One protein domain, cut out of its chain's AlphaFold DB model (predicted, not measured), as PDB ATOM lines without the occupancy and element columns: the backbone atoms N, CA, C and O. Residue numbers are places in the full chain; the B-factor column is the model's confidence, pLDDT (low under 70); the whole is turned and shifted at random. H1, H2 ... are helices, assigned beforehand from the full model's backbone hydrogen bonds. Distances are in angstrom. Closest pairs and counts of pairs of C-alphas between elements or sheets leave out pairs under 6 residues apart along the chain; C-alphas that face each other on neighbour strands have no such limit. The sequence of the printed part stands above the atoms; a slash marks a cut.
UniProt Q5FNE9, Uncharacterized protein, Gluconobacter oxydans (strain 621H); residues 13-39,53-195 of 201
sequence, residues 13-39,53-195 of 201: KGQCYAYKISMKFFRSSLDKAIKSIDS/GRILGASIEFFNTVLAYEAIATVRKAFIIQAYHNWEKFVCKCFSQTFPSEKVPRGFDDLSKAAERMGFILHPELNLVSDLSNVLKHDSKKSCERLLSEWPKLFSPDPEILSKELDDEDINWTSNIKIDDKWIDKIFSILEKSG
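AT A GLANCE: This is residues 13 to 39 and 53 to 195 of the 201 residues of an uncharacterized protein of Gluconobacter oxydans (strain 621H) (UniProt Q5FNE9). A very long helix, H2, is the spine of the model, with H1 and H7 running lengthwise beside it in a three-helix bundle whose centres make a triangle. On the side away from H1, H4 crosses H2 and H7 steeply and folds back into H5, with the small H6 farther out beyond H5, while H3 packs on H2 near its last residues. At the other end of H2, residues 53 to 64 stick out as a bare arm. The 170 printed residues include seven named helices, H1 to H7 in chain order, and no named strand, and the class is all helix. The whole is only just loose, close to compact, with a radius of gyration of the C-alphas of 18.7 A, and only just flat, with spans of 69 by 40 by 22 A.

IN THESE COORDINATES: The longest helix, H2, takes residues 53 to 98 and runs 66.7 A from C-alpha 53 at (24.661, -10.825, -10.329) to C-alpha 98 at (2.768, -17.004, 52.373). H1, residues 13 to 38, is 38.0 A long and begins at C-alpha 13, (-1.834, -6.250, 45.066). H7, residues 181 to 193, is 18.2 A long and ends at C-alpha 193, (-5.240, -15.874, 33.145). H4, residues 126 to 138, is 18.3 A long. The shorter helices are H3, residues 107 to 117, H5, residues 141 to 150, and H6, residues 159 to 165.

HOW THE PARTS SIT: H2 is the hub, touching four other helices, and with H1 and H7 it makes a bundle, helices set side by side. H1 and H2 touch at a shallow tilt of 8 degrees, opposite ways, through residues 68 to 90 of H2 alone; their closest C-alphas, of Ile 34 and Ile 72, are 5.9 A apart. H2 and H7 touch at a shallow tilt of 8 degrees, the same way, closest at the C-alphas of Tyr 84 and Leu 191, 7.1 A apart. H1 and H7 touch at a shallow tilt of 9 degrees, opposite ways, closest at the C-alphas of Met 23 and Glu 192, 7.0 A apart. H4 touches H2 at a steep tilt of 56 degrees, with the closest C-alphas, of Ile 81 and Ser 133, 5.2 A apart. With residues 126 to 129 alone H4 touches H7 at a steep tilt of 58 degrees, closest at the C-alphas of Leu 126 and Ile 190, 6.2 A apart. H3 touches H2 through residues 88 to 95 of H2 alone, at a steep tilt of 48 degrees; the closest C-alphas, of Val 91 and Ala 115, are 6.1 A apart. H4 and H5 form a helical hairpin at a steep tilt of 38 degrees, with the closest C-alphas, of Asp 131 and Ser 143, 4.9 A apart. H5 and H6 are close but not clearly touching, the closest C-alphas, of Leu 148 and Pro 159, being 6.5 A apart. Among the pairs that stay apart are H1 and H4, H2 and H5, and H6 and H7. In H1, H2, H3, H4 and H7 every O i to N i+4 pair is within hydrogen-bond range; in H5 5 of 6 are, and in H6 1 of 3, beside 3 of 4 O i to N i+3 pairs.

THE WHOLE: The two C-alphas farthest apart, of Gly 53 and Ser 101, are 70.2 A apart. Without residues 53 to 64 of H2, which stand free, the body of 158 residues spans 48 by 41 by 21 A. Residues 40 to 52 are cut out, and C-alphas 39 and 53 are 23.1 A apart across the cut. Of the links that are printed whole, H6 to H7 is long, with residues 166 to 180, and H4 to H5 is tight. The mean pLDDT of the printed part is 90.0; residues 53 to 54, 56 to 57 and 166 are under 70.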
ATOM      1  N   LYS A  13      -1.441  -7.106  46.205       80.44
ATOM      2  CA  LYS A  13      -1.834  -6.250  45.066       80.44
ATOM      3  C   LYS A  13      -0.636  -5.806  44.218       80.44
ATOM      4  O   LYS A  13      -0.701  -5.852  42.992       80.44
ATOM      5  N   GLY A  14       0.464  -5.404  44.857       83.19
ATOM      6  CA  GLY A  14       1.706  -5.050  44.170       83.19
ATOM      7  C   GLY A  14       2.319  -6.228  43.408       83.19
ATOM      8  O   GLY A  14       2.800  -6.043  42.294       83.19
ATOM      9  N   GLN A  15       2.228  -7.446  43.949       81.81
ATOM     10  CA  GLN A  15       2.689  -8.665  43.277       81.81
ATOM     11  C   GLN A  15       1.871  -8.950  42.008       81.81
ATOM     12  O   GLN A  15       2.452  -9.185  40.949       81.81
ATOM     13  N   CYS A  16       0.538  -8.839  42.077       82.81
ATOM     14  CA  CYS A  16      -0.327  -8.964  40.899       82.81
ATOM     15  C   CYS A  16       0.014  -7.933  39.815       82.81
ATOM     16  O   CYS A  16       0.170  -8.275  38.639       82.81
ATOM     17  N   TYR A  17       0.207  -6.675  40.213       84.94
ATOM     18  CA  TYR A  17       0.579  -5.613  39.284       84.94
ATOM     19  C   TYR A  17       1.949  -5.858  38.632       84.94
ATOM     20  O   TYR A  17       2.079  -5.735  37.413       84.94
ATOM     21  N   ALA A  18       2.948  -6.278  39.415       84.81
ATOM     22  CA  ALA A  18       4.277  -6.618  38.913       84.81
ATOM     23  C   ALA A  18       4.228  -7.768  37.892       84.81
ATOM     24  O   ALA A  18       4.837  -7.667  36.824       84.81
ATOM     25  N   TYR A  19       3.450  -8.821  38.168       88.19
ATOM     26  CA  TYR A  19       3.259  -9.925  37.225       88.19
ATOM     27  C   TYR A  19       2.634  -9.445  35.908       88.19
ATOM     28  O   TYR A  19       3.182  -9.699  34.832       88.19
ATOM     29  N   LYS A  20       1.545  -8.667  35.967       87.69
ATOM     30  CA  LYS A  20       0.888  -8.122  34.766       87.69
ATOM     31  C   LYS A  20       1.802  -7.208  33.950       87.69
ATOM     32  O   LYS A  20       1.802  -7.288  32.722       87.69
ATOM     33  N   ILE A  21       2.597  -6.358  34.606       87.19
ATOM     34  CA  ILE A  21       3.612  -5.546  33.919       87.19
ATOM     35  C   ILE A  21       4.623  -6.449  33.219       87.19
ATOM     36  O   ILE A  21       4.937  -6.198  32.058       87.19
ATOM     37  N   SER A  22       5.106  -7.499  33.889       84.50
ATOM     38  CA  SER A  22       6.089  -8.406  33.293       84.50
ATOM     39  C   SER A  22       5.554  -9.071  32.020       84.50
ATOM     40  O   SER A  22       6.254  -9.081  31.012       84.50
ATOM     41  N   MET A  23       4.289  -9.514  32.001       90.69
ATOM     42  CA  MET A  23       3.668 -10.095  30.801       90.69
ATOM     43  C   MET A  23       3.557  -9.082  29.656       90.69
ATOM     44  O   MET A  23       3.950  -9.379  28.527       90.69
ATOM     45  N   LYS A  24       3.115  -7.848  29.943       88.62
ATOM     46  CA  LYS A  24       3.076  -6.763  28.944       88.62
ATOM     47  C   LYS A  24       4.465  -6.429  28.401       88.62
ATOM     48  O   LYS A  24       4.621  -6.203  27.202       88.62
ATOM     49  N   PHE A  25       5.468  -6.403  29.275       86.44
ATOM     50  CA  PHE A  25       6.855  -6.165  28.898       86.44
ATOM     51  C   PHE A  25       7.386  -7.273  27.982       86.44
ATOM     52  O   PHE A  25       8.002  -6.959  26.964       86.44
ATOM     53  N   PHE A  26       7.111  -8.546  28.290       83.12
ATOM     54  CA  PHE A  26       7.495  -9.668  27.431       83.12
ATOM     55  C   PHE A  26       6.852  -9.573  26.049       83.12
ATOM     56  O   PHE A  26       7.581  -9.632  25.062       83.12
ATOM     57  N   ARG A  27       5.535  -9.341  25.967       86.00
ATOM     58  CA  ARG A  27       4.837  -9.147  24.683       86.00
ATOM     59  C   ARG A  27       5.465  -8.011  23.870       86.00
ATOM     60  O   ARG A  27       5.898  -8.222  22.744       86.00
ATOM     61  N   SER A  28       5.621  -6.829  24.471       86.25
ATOM     62  CA  SER A  28       6.205  -5.679  23.767       86.25
ATOM     63  C   SER A  28       7.654  -5.918  23.330       86.25
ATOM     64  O   SER A  28       8.064  -5.417  22.282       86.25
ATOM     65  N   SER A  29       8.440  -6.643  24.126       82.56
ATOM     66  CA  SER A  29       9.835  -6.951  23.796       82.56
ATOM     67  C   SER A  29       9.929  -7.967  22.661       82.56
ATOM     68  O   SER A  29      10.774  -7.801  21.784       82.56
ATOM     69  N   LEU A  30       9.031  -8.959  22.633       87.75
ATOM     70  CA  LEU A  30       8.902  -9.901  21.524       87.75
ATOM     71  C   LEU A  30       8.553  -9.167  20.224       87.75
ATOM     72  O   LEU A  30       9.251  -9.337  19.228       87.75
ATOM     73  N   ASP A  31       7.548  -8.289  20.249       86.56
ATOM     74  CA  ASP A  31       7.137  -7.518  19.069       86.56
ATOM     75  C   ASP A  31       8.281  -6.663  18.512       86.56
ATOM     76  O   ASP A  31       8.475  -6.574  17.299       86.56
ATOM     77  N   LYS A  32       9.059  -6.023  19.395       83.50
ATOM     78  CA  LYS A  32      10.236  -5.237  19.000       83.50
ATOM     79  C   LYS A  32      11.326  -6.117  18.395       83.50
ATOM     80  O   LYS A  32      11.897  -5.732  17.378       83.50
ATOM     81  N   ALA A  33      11.593  -7.277  18.993       79.62
ATOM     82  CA  ALA A  33      12.585  -8.217  18.486       79.62
ATOM     83  C   ALA A  33      12.202  -8.729  17.089       79.62
ATOM     84  O   ALA A  33      13.022  -8.668  16.175       79.62
ATOM     85  N   ILE A  34      10.944  -9.131  16.885       85.19
ATOM     86  CA  ILE A  34      10.444  -9.569  15.572       85.19
ATOM     87  C   ILE A  34      10.579  -8.444  14.539       85.19
ATOM     88  O   ILE A  34      11.156  -8.662  13.478       85.19
ATOM     89  N   LYS A  35      10.141  -7.219  14.865       86.94
ATOM     90  CA  LYS A  35      10.261  -6.060  13.960       86.94
ATOM     91  C   LYS A  35      11.705  -5.729  13.585       86.94
ATOM     92  O   LYS A  35      11.943  -5.292  12.467       86.94
ATOM     93  N   SER A  36      12.657  -5.927  14.500       80.06
ATOM     94  CA  SER A  36      14.081  -5.701  14.217       80.06
ATOM     95  C   SER A  36      14.699  -6.754  13.294       80.06
ATOM     96  O   SER A  36      15.700  -6.473  12.647       80.06
ATOM     97  N   ILE A  37      14.113  -7.954  13.228       83.56
ATOM     98  CA  ILE A  37      14.540  -9.011  12.301       83.56
ATOM     99  C   ILE A  37      13.889  -8.803  10.926       83.56
ATOM    100  O   ILE A  37      14.528  -9.030   9.906       83.56
ATOM    101  N   ASP A  38      12.634  -8.347  10.902       81.56
ATOM    102  CA  ASP A  38      11.853  -8.145   9.673       81.56
ATOM    103  C   ASP A  38      12.197  -6.841   8.927       81.56
ATOM    104  O   ASP A  38      11.845  -6.660   7.760       81.56
ATOM    105  N   SER A  39      12.899  -5.902   9.570       81.00
ATOM    106  CA  SER A  39      13.351  -4.687   8.892       81.00
ATOM    107  C   SER A  39      14.328  -5.045   7.772       81.00
ATOM    108  O   SER A  39      15.454  -5.470   8.039       81.00
ATOM    109  N   GLY A  53      24.889 -11.689 -11.485       69.06
ATOM    110  CA  GLY A  53      24.661 -10.825 -10.329       69.06
ATOM    111  C   GLY A  53      23.209 -10.861  -9.852       69.06
ATOM    112  O   GLY A  53      22.975 -10.906  -8.650       69.06
ATOM    113  N   ARG A  54      22.240 -10.936 -10.774       69.81
ATOM    114  CA  ARG A  54      20.813 -11.096 -10.433       69.81
ATOM    115  C   ARG A  54      20.506 -12.462  -9.814       69.81
ATOM    116  O   ARG A  54      19.764 -12.519  -8.842       69.81
ATOM    117  N   ILE A  55      21.083 -13.546 -10.342       72.81
ATOM    118  CA  ILE A  55      20.914 -14.904  -9.787       72.81
ATOM    119  C   ILE A  55      21.538 -14.993  -8.391       72.81
ATOM    120  O   ILE A  55      20.901 -15.483  -7.463       72.81
ATOM    121  N   LEU A  56      22.764 -14.490  -8.225       69.75
ATOM    122  CA  LEU A  56      23.441 -14.487  -6.932       69.75
ATOM    123  C   LEU A  56      22.693 -13.618  -5.910       69.75
ATOM    124  O   LEU A  56      22.527 -14.040  -4.770       69.75
ATOM    125  N   GLY A  57      22.194 -12.451  -6.332       69.44
ATOM    126  CA  GLY A  57      21.352 -11.581  -5.508       69.44
ATOM    127  C   GLY A  57      20.084 -12.284  -5.022       69.44
ATOM    128  O   GLY A  57      19.839 -12.317  -3.821       69.44
ATOM    129  N   ALA A  58      19.346 -12.944  -5.920       73.19
ATOM    130  CA  ALA A  58      18.146 -13.700  -5.560       73.19
ATOM    131  C   ALA A  58      18.438 -14.852  -4.578       73.19
ATOM    132  O   ALA A  58      17.677 -15.072  -3.639       73.19
ATOM    133  N   SER A  59      19.556 -15.567  -4.752       71.50
ATOM    134  CA  SER A  59      19.977 -16.611  -3.806       71.50
ATOM    135  C   SER A  59      20.304 -16.036  -2.427       71.50
ATOM    136  O   SER A  59      19.886 -16.598  -1.418       71.50
ATOM    137  N   ILE A  60      21.022 -14.909  -2.363       75.12
ATOM    138  CA  ILE A  60      21.344 -14.228  -1.100       75.12
ATOM    139  C   ILE A  60      20.063 -13.757  -0.400       75.12
ATOM    140  O   ILE A  60      19.903 -13.988   0.796       75.12
ATOM    141  N   GLU A  61      19.128 -13.149  -1.134       75.81
ATOM    142  CA  GLU A  61      17.822 -12.744  -0.601       75.81
ATOM    143  C   GLU A  61      17.027 -13.938  -0.060       75.81
ATOM    144  O   GLU A  61      16.449 -13.852   1.027       75.81
ATOM    145  N   PHE A  62      17.039 -15.066  -0.775       75.88
ATOM    146  CA  PHE A  62      16.404 -16.300  -0.320       75.88
ATOM    147  C   PHE A  62      17.021 -16.806   0.992       75.88
ATOM    148  O   PHE A  62      16.289 -17.046   1.950       75.88
ATOM    149  N   PHE A  63      18.353 -16.908   1.080       75.62
ATOM    150  CA  PHE A  63      19.027 -17.331   2.314       75.62
ATOM    151  C   PHE A  63      18.754 -16.377   3.480       75.62
ATOM    152  O   PHE A  63      18.426 -16.833   4.573       75.62
ATOM    153  N   ASN A  64      18.820 -15.064   3.250       76.88
ATOM    154  CA  ASN A  64      18.503 -14.066   4.273       76.88
ATOM    155  C   ASN A  64      17.063 -14.210   4.776       76.88
ATOM    156  O   ASN A  64      16.814 -14.118   5.976       76.88
ATOM    157  N   THR A  65      16.128 -14.491   3.870       80.88
ATOM    158  CA  THR A  65      14.723 -14.726   4.210       80.88
ATOM    159  C   THR A  65      14.565 -15.967   5.091       80.88
ATOM    160  O   THR A  65      13.901 -15.903   6.124       80.88
ATOM    161  N   VAL A  66      15.203 -17.088   4.731       83.75
ATOM    162  CA  VAL A  66      15.171 -18.327   5.531       83.75
ATOM    163  C   VAL A  66      15.757 -18.096   6.927       83.75
ATOM    164  O   VAL A  66      15.111 -18.429   7.920       83.75
ATOM    165  N   LEU A  67      16.920 -17.445   7.016       82.94
ATOM    166  CA  LEU A  67      17.563 -17.125   8.294       82.94
ATOM    167  C   LEU A  67      16.699 -16.203   9.166       82.94
ATOM    168  O   LEU A  67      16.617 -16.401  10.377       82.94
ATOM    169  N   ALA A  68      16.020 -15.219   8.568       83.81
ATOM    170  CA  ALA A  68      15.100 -14.345   9.290       83.81
ATOM    171  C   ALA A  68      13.918 -15.132   9.885       83.81
ATOM    172  O   ALA A  68      13.573 -14.936  11.054       83.81
ATOM    173  N   TYR A  69      13.338 -16.071   9.130       86.69
ATOM    174  CA  TYR A  69      12.270 -16.937   9.636       86.69
ATOM    175  C   TYR A  69      12.733 -17.825  10.797       86.69
ATOM    176  O   TYR A  69      12.030 -17.928  11.808       86.69
ATOM    177  N   GLU A  70      13.916 -18.432  10.692       86.62
ATOM    178  CA  GLU A  70      14.497 -19.251  11.762       86.62
ATOM    179  C   GLU A  70      14.807 -18.425  13.016       86.62
ATOM    180  O   GLU A  70      14.515 -18.852  14.140       86.62
ATOM    181  N   ALA A  71      15.330 -17.211  12.838       87.44
ATOM    182  CA  ALA A  71      15.592 -16.282  13.930       87.44
ATOM    183  C   ALA A  71      14.291 -15.888  14.649       87.44
ATOM    184  O   ALA A  71      14.217 -15.980  15.876       87.44
ATOM    185  N   ILE A  72      13.234 -15.534  13.908       91.62
ATOM    186  CA  ILE A  72      11.913 -15.218  14.481       91.62
ATOM    187  C   ILE A  72      11.357 -16.416  15.258       91.62
ATOM    188  O   ILE A  72      10.895 -16.256  16.392       91.62
ATOM    189  N   ALA A  73      11.419 -17.623  14.688       92.31
ATOM    190  CA  ALA A  73      10.950 -18.835  15.356       92.31
ATOM    191  C   ALA A  73      11.727 -19.104  16.657       92.31
ATOM    192  O   ALA A  73      11.124 -19.417  17.687       92.31
ATOM    193  N   THR A  74      13.048 -18.922  16.636       92.38
ATOM    194  CA  THR A  74      13.924 -19.088  17.806       92.38
ATOM    195  C   THR A  74      13.595 -18.078  18.902       92.38
ATOM    196  O   THR A  74      13.425 -18.454  20.064       92.38
ATOM    197  N   VAL A  75      13.425 -16.802  18.541       93.81
ATOM    198  CA  VAL A  75      13.038 -15.746  19.486       93.81
ATOM    199  C   VAL A  75      11.683 -16.064  20.119       93.81
ATOM    200  O   VAL A  75      11.557 -16.029  21.343       93.81
ATOM    201  N   ARG A  76      10.679 -16.458  19.328       96.69
ATOM    202  CA  ARG A  76       9.355 -16.850  19.844       96.69
ATOM    203  C   ARG A  76       9.442 -17.990  20.866       96.69
ATOM    204  O   ARG A  76       8.863 -17.879  21.949       96.69
ATOM    205  N   LYS A  77      10.207 -19.046  20.563       96.69
ATOM    206  CA  LYS A  77      10.450 -20.182  21.475       96.69
ATOM    207  C   LYS A  77      11.084 -19.720  22.792       96.69
ATOM    208  O   LYS A  77      10.585 -20.058  23.865       96.69
ATOM    209  N   ALA A  78      12.126 -18.892  22.718       94.56
ATOM    210  CA  ALA A  78      12.809 -18.357  23.896       94.56
ATOM    211  C   ALA A  78      11.876 -17.515  24.785       94.56
ATOM    212  O   ALA A  78      11.875 -17.666  26.009       94.56
ATOM    213  N   PHE A  79      11.034 -16.669  24.182       95.00
ATOM    214  CA  PHE A  79      10.070 -15.851  24.920       95.00
ATOM    215  C   PHE A  79       8.991 -16.688  25.616       95.00
ATOM    216  O   PHE A  79       8.648 -16.379  26.756       95.00
ATOM    217  N   ILE A  80       8.496 -17.763  24.991       97.62
ATOM    218  CA  ILE A  80       7.552 -18.698  25.631       97.62
ATOM    219  C   ILE A  80       8.188 -19.357  26.858       97.62
ATOM    220  O   ILE A  80       7.590 -19.337  27.937       97.62
ATOM    221  N   ILE A  81       9.410 -19.893  26.718       97.44
ATOM    222  CA  ILE A  81      10.142 -20.506  27.838       97.44
ATOM    223  C   ILE A  81      10.278 -19.497  28.981       97.44
ATOM    224  O   ILE A  81       9.937 -19.795  30.126       97.44
ATOM    225  N   GLN A  82      10.734 -18.283  28.663       95.06
ATOM    226  CA  GLN A  82      10.995 -17.257  29.662       95.06
ATOM    227  C   GLN A  82       9.716 -16.759  30.351       95.06
ATOM    228  O   GLN A  82       9.740 -16.513  31.562       95.06
ATOM    229  N   ALA A  83       8.609 -16.624  29.616       94.50
ATOM    230  CA  ALA A  83       7.320 -16.218  30.167       94.50
ATOM    231  C   ALA A  83       6.759 -17.280  31.127       94.50
ATOM    232  O   ALA A  83       6.322 -16.934  32.228       94.50
ATOM    233  N   TYR A  84       6.847 -18.564  30.760       97.81
ATOM    234  CA  TYR A  84       6.453 -19.666  31.636       97.81
ATOM    235  C   TYR A  84       7.337 -19.736  32.895       97.81
ATOM    236  O   TYR A  84       6.815 -19.740  34.006       97.81
ATOM    237  N   HIS A  85       8.667 -19.654  32.765       95.75
ATOM    238  CA  HIS A  85       9.572 -19.596  33.930       95.75
ATOM    239  C   HIS A  85       9.295 -18.403  34.841       95.75
ATOM    240  O   HIS A  85       9.455 -18.497  36.057       95.75
ATOM    241  N   ASN A  86       8.905 -17.260  34.276       93.75
ATOM    242  CA  ASN A  86       8.527 -16.102  35.074       93.75
ATOM    243  C   ASN A  86       7.262 -16.378  35.901       93.75
ATOM    244  O   ASN A  86       7.217 -15.990  37.066       93.75
ATOM    245  N   TRP A  87       6.278 -17.088  35.339       97.25
ATOM    246  CA  TRP A  87       5.120 -17.570  36.095       97.25
ATOM    247  C   TRP A  87       5.539 -18.526  37.227       97.25
ATOM    248  O   TRP A  87       5.169 -18.283  38.376       97.25
ATOM    249  N   GLU A  88       6.391 -19.523  36.959       97.50
ATOM    250  CA  GLU A  88       6.867 -20.466  37.990       97.50
ATOM    251  C   GLU A  88       7.588 -19.739  39.136       97.50
ATOM    252  O   GLU A  88       7.274 -19.926  40.313       97.50
ATOM    253  N   LYS A  89       8.533 -18.851  38.798       94.75
ATOM    254  CA  LYS A  89       9.269 -18.040  39.780       94.75
ATOM    255  C   LYS A  89       8.332 -17.175  40.609       94.75
ATOM    256  O   LYS A  89       8.555 -17.007  41.808       94.75
ATOM    257  N   PHE A  90       7.307 -16.613  39.976       94.25
ATOM    258  CA  PHE A  90       6.324 -15.790  40.655       94.25
ATOM    259  C   PHE A  90       5.503 -16.608  41.661       94.25
ATOM    260  O   PHE A  90       5.392 -16.191  42.817       94.25
ATOM    261  N   VAL A  91       5.007 -17.788  41.272       95.25
ATOM    262  CA  VAL A  91       4.311 -18.721  42.179       95.25
ATOM    263  C   VAL A  91       5.217 -19.110  43.345       95.25
ATOM    264  O   VAL A  91       4.817 -18.953  44.497       95.25
ATOM    265  N   CYS A  92       6.460 -19.522  43.077       95.38
ATOM    266  CA  CYS A  92       7.439 -19.850  44.117       95.38
ATOM    267  C   CYS A  92       7.658 -18.693  45.096       95.38
ATOM    268  O   CYS A  92       7.687 -18.910  46.305       95.38
ATOM    269  N   LYS A  93       7.798 -17.459  44.595       92.44
ATOM    270  CA  LYS A  93       7.986 -16.275  45.442       92.44
ATOM    271  C   LYS A  93       6.773 -16.036  46.341       92.44
ATOM    272  O   LYS A  93       6.948 -15.880  47.548       92.44
ATOM    273  N   CYS A  94       5.565 -16.037  45.774       91.00
ATOM    274  CA  CYS A  94       4.334 -15.844  46.545       91.00
ATOM    275  C   CYS A  94       4.160 -16.944  47.599       91.00
ATOM    276  O   CYS A  94       3.797 -16.660  48.742       91.00
ATOM    277  N   PHE A  95       4.476 -18.190  47.233       94.00
ATOM    278  CA  PHE A  95       4.366 -19.339  48.122       94.00
ATOM    279  C   PHE A  95       5.331 -19.224  49.300       94.00
ATOM    280  O   PHE A  95       4.890 -19.308  50.441       94.00
ATOM    281  N   SER A  96       6.610 -18.933  49.052       94.00
ATOM    282  CA  SER A  96       7.614 -18.756  50.112       94.00
ATOM    283  C   SER A  96       7.279 -17.614  51.073       94.00
ATOM    284  O   SER A  96       7.624 -17.681  52.247       94.00
ATOM    285  N   GLN A  97       6.613 -16.561  50.596       90.88
ATOM    286  CA  GLN A  97       6.171 -15.454  51.448       90.88
ATOM    287  C   GLN A  97       4.927 -15.807  52.271       90.88
ATOM    288  O   GLN A  97       4.791 -15.356  53.404       90.88
ATOM    289  N   THR A  98       4.020 -16.610  51.710       90.56
ATOM    290  CA  THR A  98       2.768 -17.004  52.373       90.56
ATOM    291  C   THR A  98       2.980 -18.158  53.360       90.56
ATOM    292  O   THR A  98       2.363 -18.182  54.422       90.56
ATOM    293  N   PHE A  99       3.876 -19.094  53.036       94.00
ATOM    294  CA  PHE A  99       4.158 -20.313  53.797       94.00
ATOM    295  C   PHE A  99       5.676 -20.471  54.037       94.00
ATOM    296  O   PHE A  99       6.296 -21.397  53.514       94.00
ATOM    297  N   PRO A 100       6.309 -19.586  54.833       94.31
ATOM    298  CA  PRO A 100       7.771 -19.508  54.952       94.31
ATOM    299  C   PRO A 100       8.437 -20.744  55.572       94.31
ATOM    300  O   PRO A 100       9.637 -20.948  55.405       94.31
ATOM    301  N   SER A 101       7.681 -21.570  56.299       96.25
ATOM    302  CA  SER A 101       8.179 -22.815  56.899       96.25
ATOM    303  C   SER A 101       8.082 -24.025  55.965       96.25
ATOM    304  O   SER A 101       8.572 -25.098  56.313       96.25
ATOM    305  N   GLU A 102       7.441 -23.884  54.802       96.94
ATOM    306  CA  GLU A 102       7.227 -24.977  53.855       96.94
ATOM    307  C   GLU A 102       8.278 -24.985  52.738       96.94
ATOM    308  O   GLU A 102       8.858 -23.967  52.361       96.94
ATOM    309  N   LYS A 103       8.538 -26.174  52.184       97.00
ATOM    310  CA  LYS A 103       9.474 -26.340  51.069       97.00
ATOM    311  C   LYS A 103       8.887 -25.721  49.798       97.00
ATOM    312  O   LYS A 103       7.743 -25.992  49.450       97.00
ATOM    313  N   VAL A 104       9.709 -24.969  49.067       96.62
ATOM    314  CA  VAL A 104       9.331 -24.374  47.775       96.62
ATOM    315  C   VAL A 104       8.867 -25.465  46.790       96.62
ATOM    316  O   VAL A 104       9.617 -26.433  46.595       96.62
ATOM    317  N   PRO A 105       7.680 -25.320  46.164       97.12
ATOM    318  CA  PRO A 105       7.140 -26.293  45.212       97.12
ATOM    319  C   PRO A 105       8.055 -26.462  43.994       97.12
ATOM    320  O   PRO A 105       8.746 -25.524  43.585       97.12
ATOM    321  N   ARG A 106       8.080 -27.665  43.404       94.94
ATOM    322  CA  ARG A 106       8.891 -27.962  42.213       94.94
ATOM    323  C   ARG A 106       8.116 -28.788  41.197       94.94
ATOM    324  O   ARG A 106       7.533 -29.807  41.533       94.94
ATOM    325  N   GLY A 107       8.219 -28.400  39.930       94.88
ATOM    326  CA  GLY A 107       7.481 -29.050  38.852       94.88
ATOM    327  C   GLY A 107       6.018 -28.613  38.810       94.88
ATOM    328  O   GLY A 107       5.508 -27.983  39.735       94.88
ATOM    329  N   PHE A 108       5.361 -28.923  37.696       97.00
ATOM    330  CA  PHE A 108       4.044 -28.379  37.376       97.00
ATOM    331  C   PHE A 108       2.967 -28.728  38.415       97.00
ATOM    332  O   PHE A 108       2.223 -27.843  38.831       97.00
ATOM    333  N   ASP A 109       2.907 -29.980  38.875       97.81
ATOM    334  CA  ASP A 109       1.855 -30.429  39.798       97.81
ATOM    335  C   ASP A 109       1.952 -29.744  41.167       97.81
ATOM    336  O   ASP A 109       0.948 -29.275  41.706       97.81
ATOM    337  N   ASP A 110       3.162 -29.642  41.725       98.00
ATOM    338  CA  ASP A 110       3.389 -28.970  43.008       98.00
ATOM    339  C   ASP A 110       3.150 -27.462  42.887       98.00
ATOM    340  O   ASP A 110       2.555 -26.857  43.780       98.00
ATOM    341  N   LEU A 111       3.583 -26.852  41.777       98.00
ATOM    342  CA  LEU A 111       3.350 -25.434  41.499       98.00
ATOM    343  C   LEU A 111       1.862 -25.124  41.351       98.00
ATOM    344  O   LEU A 111       1.397 -24.126  41.897       98.00
ATOM    345  N   SER A 112       1.112 -25.982  40.662       97.94
ATOM    346  CA  SER A 112      -0.326 -25.800  40.455       97.94
ATOM    347  C   SER A 112      -1.083 -25.885  41.778       97.94
ATOM    348  O   SER A 112      -1.814 -24.960  42.124       97.94
ATOM    349  N   LYS A 113      -0.806 -26.913  42.592       97.69
ATOM    350  CA  LYS A 113      -1.392 -27.052  43.937       97.69
ATOM    351  C   LYS A 113      -1.040 -25.875  44.845       97.69
ATOM    352  O   LYS A 113      -1.885 -25.386  45.593       97.69
ATOM    353  N   ALA A 114       0.208 -25.409  44.791       96.81
ATOM    354  CA  ALA A 114       0.649 -24.240  45.541       96.81
ATOM    355  C   ALA A 114      -0.098 -22.970  45.106       96.81
ATOM    356  O   ALA A 114      -0.556 -22.210  45.958       96.81
ATOM    357  N   ALA A 115      -0.245 -22.752  43.798       96.12
ATOM    358  CA  ALA A 115      -0.963 -21.611  43.243       96.12
ATOM    359  C   ALA A 115      -2.451 -21.633  43.632       96.12
ATOM    360  O   ALA A 115      -2.966 -20.635  44.138       96.12
ATOM    361  N   GLU A 116      -3.122 -22.778  43.496       95.81
ATOM    362  CA  GLU A 116      -4.520 -22.963  43.907       95.81
ATOM    363  C   GLU A 116      -4.713 -22.724  45.410       95.81
ATOM    364  O   GLU A 116      -5.640 -22.021  45.812       95.81
ATOM    365  N   ARG A 117      -3.797 -23.219  46.256       94.75
ATOM    366  CA  ARG A 117      -3.817 -22.967  47.709       94.75
ATOM    367  C   ARG A 117      -3.685 -21.480  48.051       94.75
ATOM    368  O   ARG A 117      -4.212 -21.038  49.068       94.75
ATOM    369  N   MET A 118      -2.997 -20.706  47.212       93.06
ATOM    370  CA  MET A 118      -2.907 -19.246  47.322       93.06
ATOM    371  C   MET A 118      -4.095 -18.508  46.679       93.06
ATOM    372  O   MET A 118      -4.111 -17.276  46.670       93.06
ATOM    373  N   GLY A 119      -5.082 -19.230  46.140       92.75
ATOM    374  CA  GLY A 119      -6.273 -18.668  45.503       92.75
ATOM    375  C   GLY A 119      -6.058 -18.198  44.064       92.75
ATOM    376  O   GLY A 119      -6.798 -17.336  43.587       92.75
ATOM    377  N   PHE A 120      -5.036 -18.704  43.369       93.81
ATOM    378  CA  PHE A 120      -4.837 -18.405  41.953       93.81
ATOM    379  C   PHE A 120      -5.878 -19.169  41.135       93.81
ATOM    380  O   PHE A 120      -6.218 -20.307  41.449       93.81
ATOM    381  N   ILE A 121      -6.363 -18.545  40.064       93.62
ATOM    382  CA  ILE A 121      -7.225 -19.211  39.089       93.62
ATOM    383  C   ILE A 121      -6.306 -19.707  37.983       93.62
ATOM    384  O   ILE A 121      -5.728 -18.893  37.275       93.62
ATOM    385  N   LEU A 122      -6.138 -21.020  37.844       96.50
ATOM    386  CA  LEU A 122      -5.307 -21.585  36.786       96.50
ATOM    387  C   LEU A 122      -6.141 -21.818  35.531       96.50
ATOM    388  O   LEU A 122      -7.251 -22.348  35.587       96.50
ATOM    389  N   HIS A 123      -5.606 -21.423  34.379       97.88
ATOM    390  CA  HIS A 123      -6.245 -21.743  33.112       97.88
ATOM    391  C   HIS A 123      -6.171 -23.264  32.865       97.88
ATOM    392  O   HIS A 123      -5.099 -23.839  33.066       97.88
ATOM    393  N   PRO A 124      -7.240 -23.920  32.361       97.62
ATOM    394  CA  PRO A 124      -7.261 -25.378  32.177       97.62
ATOM    395  C   PRO A 124      -6.125 -25.927  31.304       97.62
ATOM    396  O   PRO A 124      -5.660 -27.035  31.520       97.62
ATOM    397  N   GLU A 125      -5.662 -25.133  30.335       98.38
ATOM    398  CA  GLU A 125      -4.576 -25.497  29.410       98.38
ATOM    399  C   GLU A 125      -3.163 -25.090  29.892       98.38
ATOM    400  O   GLU A 125      -2.211 -25.104  29.110       98.38
ATOM    401  N   LEU A 126      -2.982 -24.670  31.150       98.38
ATOM    402  CA  LEU A 126      -1.661 -24.254  31.643       98.38
ATOM    403  C   LEU A 126      -0.643 -25.409  31.653       98.38
ATOM    404  O   LEU A 126       0.540 -25.193  31.387       98.38
ATOM    405  N   ASN A 127      -1.106 -26.637  31.898       98.12
ATOM    406  CA  ASN A 127      -0.287 -27.847  31.806       98.12
ATOM    407  C   ASN A 127       0.325 -28.021  30.407       98.12
ATOM    408  O   ASN A 127       1.489 -28.396  30.291       98.12
ATOM    409  N   LEU A 128      -0.411 -27.669  29.350       98.50
ATOM    410  CA  LEU A 128       0.079 -27.724  27.974       98.50
ATOM    411  C   LEU A 128       1.166 -26.671  27.722       98.50
ATOM    412  O   LEU A 128       2.126 -26.931  27.004       98.50
ATOM    413  N   VAL A 129       1.101 -25.504  28.369       98.44
ATOM    414  CA  VAL A 129       2.200 -24.519  28.311       98.44
ATOM    415  C   VAL A 129       3.453 -25.041  29.025       98.44
ATOM    416  O   VAL A 129       4.565 -24.850  28.528       98.44
ATOM    417  N   SER A 130       3.288 -25.732  30.158       98.38
ATOM    418  CA  SER A 130       4.392 -26.426  30.839       98.38
ATOM    419  C   SER A 130       5.017 -27.495  29.941       98.38
ATOM    420  O   SER A 130       6.239 -27.539  29.784       98.38
ATOM    421  N   ASP A 131       4.187 -28.327  29.309       98.38
ATOM    422  CA  ASP A 131       4.637 -29.357  28.375       98.38
ATOM    423  C   ASP A 131       5.388 -28.743  27.194       98.38
ATOM    424  O   ASP A 131       6.484 -29.196  26.870       98.38
ATOM    425  N   LEU A 132       4.869 -27.655  26.617       98.50
ATOM    426  CA  LEU A 132       5.538 -26.916  25.549       98.50
ATOM    427  C   LEU A 132       6.907 -26.404  25.995       98.50
ATOM    428  O   LEU A 132       7.900 -26.627  25.308       98.50
ATOM    429  N   SER A 133       6.990 -25.773  27.167       98.25
ATOM    430  CA  SER A 133       8.269 -25.316  27.717       98.25
ATOM    431  C   SER A 133       9.256 -26.476  27.894       98.25
ATOM    432  O   SER A 133      10.440 -26.339  27.584       98.25
ATOM    433  N   ASN A 134       8.788 -27.642  28.346       97.62
ATOM    434  CA  ASN A 134       9.627 -28.829  28.506       97.62
ATOM    435  C   ASN A 134      10.113 -29.404  27.174       97.62
ATOM    436  O   ASN A 134      11.285 -29.773  27.100       97.62
ATOM    437  N   VAL A 135       9.275 -29.441  26.133       97.25
ATOM    438  CA  VAL A 135       9.730 -29.828  24.789       97.25
ATOM    439  C   VAL A 135      10.780 -28.839  24.295       97.25
ATOM    440  O   VAL A 135      11.888 -29.252  23.992       97.25
ATOM    441  N   LEU A 136      10.507 -27.533  24.337       97.06
ATOM    442  CA  LEU A 136      11.437 -26.524  23.812       97.06
ATOM    443  C   LEU A 136      12.803 -26.480  24.527       97.06
ATOM    444  O   LEU A 136      13.771 -25.998  23.946       97.06
ATOM    445  N   LYS A 137      12.891 -26.930  25.788       95.31
ATOM    446  CA  LYS A 137      14.150 -26.973  26.560       95.31
ATOM    447  C   LYS A 137      14.894 -28.303  26.471       95.31
ATOM    448  O   LYS A 137      16.117 -28.316  26.582       95.31
ATOM    449  N   HIS A 138      14.158 -29.411  26.434       95.62
ATOM    450  CA  HIS A 138      14.696 -30.749  26.708       95.62
ATOM    451  C   HIS A 138      14.306 -31.781  25.653       95.62
ATOM    452  O   HIS A 138      14.587 -32.958  25.847       95.62
ATOM    453  N   ASP A 139      13.604 -31.363  24.603       94.38
ATOM    454  CA  ASP A 139      13.086 -32.227  23.548       94.38
ATOM    455  C   ASP A 139      12.262 -33.415  24.079       94.38
ATOM    456  O   ASP A 139      12.332 -34.550  23.625       94.38
ATOM    457  N   SER A 140      11.481 -33.158  25.134       94.06
ATOM    458  CA  SER A 140      10.796 -34.198  25.901       94.06
ATOM    459  C   SER A 140       9.703 -34.916  25.094       94.06
ATOM    460  O   SER A 140       8.575 -34.422  25.023       94.06
ATOM    461  N   LYS A 141       9.980 -36.140  24.617       91.81
ATOM    462  CA  LYS A 141       9.008 -37.022  23.931       91.81
ATOM    463  C   LYS A 141       7.672 -37.139  24.674       91.81
ATOM    464  O   LYS A 141       6.626 -36.823  24.120       91.81
ATOM    465  N   LYS A 142       7.697 -37.462  25.974       93.06
ATOM    466  CA  LYS A 142       6.478 -37.594  26.801       93.06
ATOM    467  C   LYS A 142       5.634 -36.311  26.839       93.06
ATOM    468  O   LYS A 142       4.418 -36.369  27.009       93.06
ATOM    469  N   SER A 143       6.270 -35.140  26.809       95.44
ATOM    470  CA  SER A 143       5.555 -33.856  26.784       95.44
ATOM    471  C   SER A 143       5.028 -33.567  25.380       95.44
ATOM    472  O   SER A 143       3.913 -33.075  25.229       95.44
ATOM    473  N   CYS A 144       5.789 -33.952  24.356       92.88
ATOM    474  CA  CYS A 144       5.381 -33.847  22.966       92.88
ATOM    475  C   CYS A 144       4.154 -34.706  22.642       92.88
ATOM    476  O   CYS A 144       3.218 -34.187  22.050       92.88
ATOM    477  N   GLU A 145       4.094 -35.958  23.096       92.44
ATOM    478  CA  GLU A 145       2.935 -36.843  22.893       92.44
ATOM    479  C   GLU A 145       1.629 -36.214  23.410       92.44
ATOM    480  O   GLU A 145       0.606 -36.225  22.724       92.44
ATOM    481  N   ARG A 146       1.671 -35.585  24.594       94.88
ATOM    482  CA  ARG A 146       0.514 -34.857  25.143       94.88
ATOM    483  C   ARG A 146       0.154 -33.635  24.302       94.88
ATOM    484  O   ARG A 146      -1.020 -33.410  24.023       94.88
ATOM    485  N   LEU A 147       1.151 -32.864  23.869       95.69
ATOM    486  CA  LEU A 147       0.927 -31.708  22.999       95.69
ATOM    487  C   LEU A 147       0.384 -32.095  21.626       95.69
ATOM    488  O   LEU A 147      -0.436 -31.362  21.094       95.69
ATOM    489  N   LEU A 148       0.825 -33.206  21.041       93.31
ATOM    490  CA  LEU A 148       0.319 -33.689  19.757       93.31
ATOM    491  C   LEU A 148      -1.165 -34.053  19.855       93.31
ATOM    492  O   LEU A 148      -1.929 -33.727  18.950       93.31
ATOM    493  N   SER A 149      -1.572 -34.665  20.972       93.69
ATOM    494  CA  SER A 149      -2.973 -34.996  21.249       93.69
ATOM    495  C   SER A 149      -3.845 -33.745  21.397       93.69
ATOM    496  O   SER A 149      -4.900 -33.642  20.777       93.69
ATOM    497  N   GLU A 150      -3.407 -32.774  22.202       96.31
ATOM    498  CA  GLU A 150      -4.245 -31.625  22.575       96.31
ATOM    499  C   GLU A 150      -4.099 -30.431  21.619       96.31
ATOM    500  O   GLU A 150      -5.069 -29.739  21.299       96.31
ATOM    501  N   TRP A 151      -2.885 -30.178  21.128       96.94
ATOM    502  CA  TRP A 151      -2.502 -29.062  20.256       96.94
ATOM    503  C   TRP A 151      -1.857 -29.540  18.934       96.94
ATOM    504  O   TRP A 151      -0.775 -29.074  18.572       96.94
ATOM    505  N   PRO A 152      -2.530 -30.388  18.131       94.75
ATOM    506  CA  PRO A 152      -1.962 -30.948  16.898       94.75
ATOM    507  C   PRO A 152      -1.479 -29.873  15.907       94.75
ATOM    508  O   PRO A 152      -0.439 -30.007  15.274       94.75
ATOM    509  N   LYS A 153      -2.186 -28.737  15.832       94.75
ATOM    510  CA  LYS A 153      -1.853 -27.603  14.945       94.75
ATOM    511  C   LYS A 153      -0.579 -26.839  15.335       94.75
ATOM    512  O   LYS A 153      -0.218 -25.886  14.645       94.75
ATOM    513  N   LEU A 154       0.050 -27.181  16.459       95.31
ATOM    514  CA  LEU A 154       1.340 -26.622  16.860       95.31
ATOM    515  C   LEU A 154       2.500 -27.239  16.064       95.31
ATOM    516  O   LEU A 154       3.581 -26.655  16.002       95.31
ATOM    517  N   PHE A 155       2.278 -28.402  15.454       93.31
ATOM    518  CA  PHE A 155       3.316 -29.175  14.793       93.31
ATOM    519  C   PHE A 155       3.297 -29.002  13.272       93.31
ATOM    520  O   PHE A 155       2.253 -28.774  12.657       93.31
ATOM    521  N   SER A 156       4.486 -29.064  12.678       89.69
ATOM    522  CA  SER A 156       4.727 -29.089  11.238       89.69
ATOM    523  C   SER A 156       5.969 -29.954  10.983       89.69
ATOM    524  O   SER A 156       7.028 -29.585  11.488       89.69
ATOM    525  N   PRO A 157       5.902 -31.043  10.194       83.06
ATOM    526  CA  PRO A 157       4.773 -31.495   9.371       83.06
ATOM    527  C   PRO A 157       3.572 -32.007  10.187       83.06
ATOM    528  O   PRO A 157       3.585 -31.973  11.414       83.06
ATOM    529  N   ASP A 158       2.504 -32.402   9.490       78.69
ATOM    530  CA  ASP A 158       1.240 -32.841  10.092       78.69
ATOM    531  C   ASP A 158       1.460 -33.923  11.179       78.69
ATOM    532  O   ASP A 158       2.265 -34.840  10.968       78.69
ATOM    533  N   PRO A 159       0.757 -33.857  12.324       76.56
ATOM    534  CA  PRO A 159       0.770 -34.885  13.365       76.56
ATOM    535  C   PRO A 159       0.607 -36.328  12.873       76.56
ATOM    536  O   PRO A 159       1.179 -37.236  13.473       76.56
ATOM    537  N   GLU A 160      -0.125 -36.582  11.784       78.19
ATOM    538  CA  GLU A 160      -0.245 -37.937  11.217       78.19
ATOM    539  C   GLU A 160       1.079 -38.483  10.659       78.19
ATOM    540  O   GLU A 160       1.293 -39.696  10.628       78.19
ATOM    541  N   ILE A 161       1.974 -37.599  10.213       79.69
ATOM    542  CA  ILE A 161       3.320 -37.961   9.762       79.69
ATOM    543  C   ILE A 161       4.199 -38.186  10.991       79.69
ATOM    544  O   ILE A 161       4.768 -39.262  11.143       79.69
ATOM    545  N   LEU A 162       4.209 -37.226  11.919       78.12
ATOM    546  CA  LEU A 162       5.019 -37.295  13.139       78.12
ATOM    547  C   LEU A 162       4.648 -38.478  14.042       78.12
ATOM    548  O   LEU A 162       5.508 -39.064  14.690       78.12
ATOM    549  N   SER A 163       3.371 -38.862  14.072       73.44
ATOM    550  CA  SER A 163       2.898 -39.999  14.868       73.44
ATOM    551  C   SER A 163       3.429 -41.345  14.378       73.44
ATOM    552  O   SER A 163       3.595 -42.256  15.183       73.44
ATOM    553  N   LYS A 164       3.738 -41.477  13.083       76.44
ATOM    554  CA  LYS A 164       4.368 -42.688  12.530       76.44
ATOM    555  C   LYS A 164       5.843 -42.778  12.880       76.44
ATOM    556  O   LYS A 164       6.396 -43.871  12.880       76.44
ATOM    557  N   GLU A 165       6.454 -41.639  13.159       72.69
ATOM    558  CA  GLU A 165       7.857 -41.552  13.517       72.69
ATOM    559  C   GLU A 165       8.041 -41.602  15.046       72.69
ATOM    560  O   GLU A 165       9.157 -41.761  15.495       72.69
ATOM    561  N   LEU A 166       6.979 -41.566  15.872       66.88
ATOM    562  CA  LEU A 166       7.070 -41.517  17.346       66.88
ATOM    563  C   LEU A 166       8.039 -42.529  17.980       66.88
ATOM    564  O   LEU A 166       8.577 -42.241  19.048       66.88
ATOM    565  N   ASP A 167       8.250 -43.695  17.371       72.88
ATOM    566  CA  ASP A 167       9.168 -44.732  17.858       72.88
ATOM    567  C   ASP A 167      10.651 -44.469  17.537       72.88
ATOM    568  O   ASP A 167      11.519 -45.173  18.049       72.88
ATOM    569  N   ASP A 168      10.945 -43.446  16.743       77.06
ATOM    570  CA  ASP A 168      12.288 -43.005  16.401       77.06
ATOM    571  C   ASP A 168      12.856 -42.101  17.514       77.06
ATOM    572  O   ASP A 168      12.295 -41.058  17.865       77.06
ATOM    573  N   GLU A 169      13.968 -42.537  18.111       75.56
ATOM    574  CA  GLU A 169      14.670 -41.793  19.162       75.56
ATOM    575  C   GLU A 169      15.398 -40.551  18.616       75.56
ATOM    576  O   GLU A 169      15.727 -39.659  19.401       75.56
ATOM    577  N   ASP A 170      15.589 -40.452  17.295       81.88
ATOM    578  CA  ASP A 170      16.335 -39.370  16.644       81.88
ATOM    579  C   ASP A 170      15.454 -38.174  16.223       81.88
ATOM    580  O   ASP A 170      15.950 -37.198  15.647       81.88
ATOM    581  N   ILE A 171      14.147 -38.191  16.521       84.44
ATOM    582  CA  ILE A 171      13.269 -37.056  16.202       84.44
ATOM    583  C   ILE A 171      13.629 -35.845  17.048       84.44
ATOM    584  O   ILE A 171      13.447 -35.833  18.262       84.44
ATOM    585  N   ASN A 172      13.985 -34.763  16.359       89.19
ATOM    586  CA  ASN A 172      14.066 -33.433  16.945       89.19
ATOM    587  C   ASN A 172      12.664 -32.804  17.038       89.19
ATOM    588  O   ASN A 172      12.168 -32.155  16.105       89.19
ATOM    589  N   TRP A 173      12.001 -32.988  18.178       90.25
ATOM    590  CA  TRP A 173      10.639 -32.486  18.399       90.25
ATOM    591  C   TRP A 173      10.576 -30.961  18.367       90.25
ATOM    592  O   TRP A 173       9.624 -30.363  17.859       90.25
ATOM    593  N   THR A 174      11.618 -30.313  18.870       92.81
ATOM    594  CA  THR A 174      11.732 -28.863  18.965       92.81
ATOM    595  C   THR A 174      11.764 -28.212  17.588       92.81
ATOM    596  O   THR A 174      11.172 -27.137  17.420       92.81
ATOM    597  N   SER A 175      12.401 -28.830  16.585       91.38
ATOM    598  CA  SER A 175      12.368 -28.322  15.205       91.38
ATOM    599  C   SER A 175      10.986 -28.429  14.563       91.38
ATOM    600  O   SER A 175      10.634 -27.564  13.765       91.38
ATOM    601  N   ASN A 176      10.168 -29.398  14.984       92.44
ATOM    602  CA  ASN A 176       8.825 -29.626  14.443       92.44
ATOM    603  C   ASN A 176       7.749 -28.702  15.042       92.44
ATOM    604  O   ASN A 176       6.614 -28.677  14.570       92.44
ATOM    605  N   ILE A 177       8.080 -27.912  16.071       95.00
ATOM    606  CA  ILE A 177       7.160 -26.935  16.667       95.00
ATOM    607  C   ILE A 177       7.149 -25.633  15.859       95.00
ATOM    608  O   ILE A 177       8.151 -24.905  15.789       95.00
ATOM    609  N   LYS A 178       5.966 -25.285  15.340       94.38
ATOM    610  CA  LYS A 178       5.679 -24.054  14.600       94.38
ATOM    611  C   LYS A 178       4.883 -23.073  15.460       94.38
ATOM    612  O   LYS A 178       3.678 -23.210  15.645       94.38
ATOM    613  N   ILE A 179       5.557 -22.024  15.926       95.75
ATOM    614  CA  ILE A 179       4.933 -20.947  16.704       95.75
ATOM    615  C   ILE A 179       4.721 -19.725  15.806       95.75
ATOM    616  O   ILE A 179       5.669 -19.032  15.420       95.75
ATOM    617  N   ASP A 180       3.459 -19.467  15.481       94.94
ATOM    618  CA  ASP A 180       2.994 -18.245  14.830       94.94
ATOM    619  C   ASP A 180       2.400 -17.259  15.852       94.94
ATOM    620  O   ASP A 180       2.400 -17.509  17.061       94.94
ATOM    621  N   ASP A 181       1.900 -16.120  15.374       94.62
ATOM    622  CA  ASP A 181       1.348 -15.077  16.244       94.62
ATOM    623  C   ASP A 181       0.114 -15.553  17.023       94.62
ATOM    624  O   ASP A 181      -0.066 -15.181  18.182       94.62
ATOM    625  N   LYS A 182      -0.697 -16.451  16.446       96.44
ATOM    626  CA  LYS A 182      -1.876 -17.003  17.129       96.44
ATOM    627  C   LYS A 182      -1.463 -17.843  18.331       96.44
ATOM    628  O   LYS A 182      -2.102 -17.768  19.381       96.44
ATOM    629  N   TRP A 183      -0.399 -18.632  18.191       97.25
ATOM    630  CA  TRP A 183       0.155 -19.404  19.299       97.25
ATOM    631  C   TRP A 183       0.764 -18.516  20.377       97.25
ATOM    632  O   TRP A 183       0.516 -18.762  21.558       97.25
ATOM    633  N   ILE A 184       1.493 -17.465  19.992       97.25
ATOM    634  CA  ILE A 184       1.989 -16.462  20.944       97.25
ATOM    635  C   ILE A 184       0.824 -15.874  21.743       97.25
ATOM    636  O   ILE A 184       0.829 -15.944  22.973       97.25
ATOM    637  N   ASP A 185      -0.215 -15.380  21.075       96.88
ATOM    638  CA  ASP A 185      -1.365 -14.783  21.752       96.88
ATOM    639  C   ASP A 185      -2.084 -15.760  22.674       96.88
ATOM    640  O   ASP A 185      -2.415 -15.408  23.814       96.88
ATOM    641  N   LYS A 186      -2.282 -16.998  22.210       97.94
ATOM    642  CA  LYS A 186      -2.900 -18.057  23.004       97.94
ATOM    643  C   LYS A 186      -2.089 -18.342  24.270       97.94
ATOM    644  O   LYS A 186      -2.650 -18.303  25.363       97.94
ATOM    645  N   ILE A 187      -0.786 -18.590  24.147       98.06
ATOM    646  CA  ILE A 187       0.084 -18.953  25.276       98.06
ATOM    647  C   ILE A 187       0.156 -17.818  26.296       98.06
ATOM    648  O   ILE A 187      -0.024 -18.050  27.492       98.06
ATOM    649  N   PHE A 188       0.360 -16.580  25.842       96.75
ATOM    650  CA  PHE A 188       0.384 -15.445  26.758       96.75
ATOM    651  C   PHE A 188      -0.976 -15.221  27.425       96.75
ATOM    652  O   PHE A 188      -1.009 -14.918  28.615       96.75
ATOM    653  N   SER A 189      -2.096 -15.438  26.724       97.12
ATOM    654  CA  SER A 189      -3.423 -15.369  27.348       97.12
ATOM    655  C   SER A 189      -3.609 -16.433  28.438       97.12
ATOM    656  O   SER A 189      -4.189 -16.130  29.482       97.12
ATOM    657  N   ILE A 190      -3.113 -17.656  28.223       97.94
ATOM    658  CA  ILE A 190      -3.142 -18.735  29.222       97.94
ATOM    659  C   ILE A 190      -2.346 -18.326  30.468       97.94
ATOM    660  O   ILE A 190      -2.855 -18.446  31.584       97.94
ATOM    661  N   LEU A 191      -1.127 -17.808  30.284       96.81
ATOM    662  CA  LEU A 191      -0.266 -17.356  31.381       96.81
ATOM    663  C   LEU A 191      -0.889 -16.183  32.149       96.81
ATOM    664  O   LEU A 191      -0.978 -16.229  33.373       96.81
ATOM    665  N   GLU A 192      -1.396 -15.172  31.442       94.19
ATOM    666  CA  GLU A 192      -2.058 -14.004  32.036       94.19
ATOM    667  C   GLU A 192      -3.267 -14.402  32.891       94.19
ATOM    668  O   GLU A 192      -3.430 -13.884  33.997       94.19
ATOM    669  N   LYS A 193      -4.085 -15.345  32.406       95.19
ATOM    670  CA  LYS A 193      -5.240 -15.874  33.145       95.19
ATOM    671  C   LYS A 193      -4.845 -16.760  34.323       95.19
ATOM    672  O   LYS A 193      -5.630 -16.856  35.252       95.19
ATOM    673  N   SER A 194      -3.658 -17.365  34.279       96.25
ATOM    674  CA  SER A 194      -3.110 -18.230  35.336       96.25
ATOM    675  C   SER A 194      -2.315 -17.471  36.403       96.25
ATOM    676  O   SER A 194      -1.676 -18.076  37.265       96.25
ATOM    677  N   GLY A 195      -2.287 -16.142  36.311       90.44
ATOM    678  CA  GLY A 195      -1.595 -15.277  37.251       90.44
ATOM    679  C   GLY A 195      -2.297 -15.148  38.613       90.44
ATOM    680  O   GLY A 195      -3.357 -15.726  38.853       90.44
TER     681      GLY A 195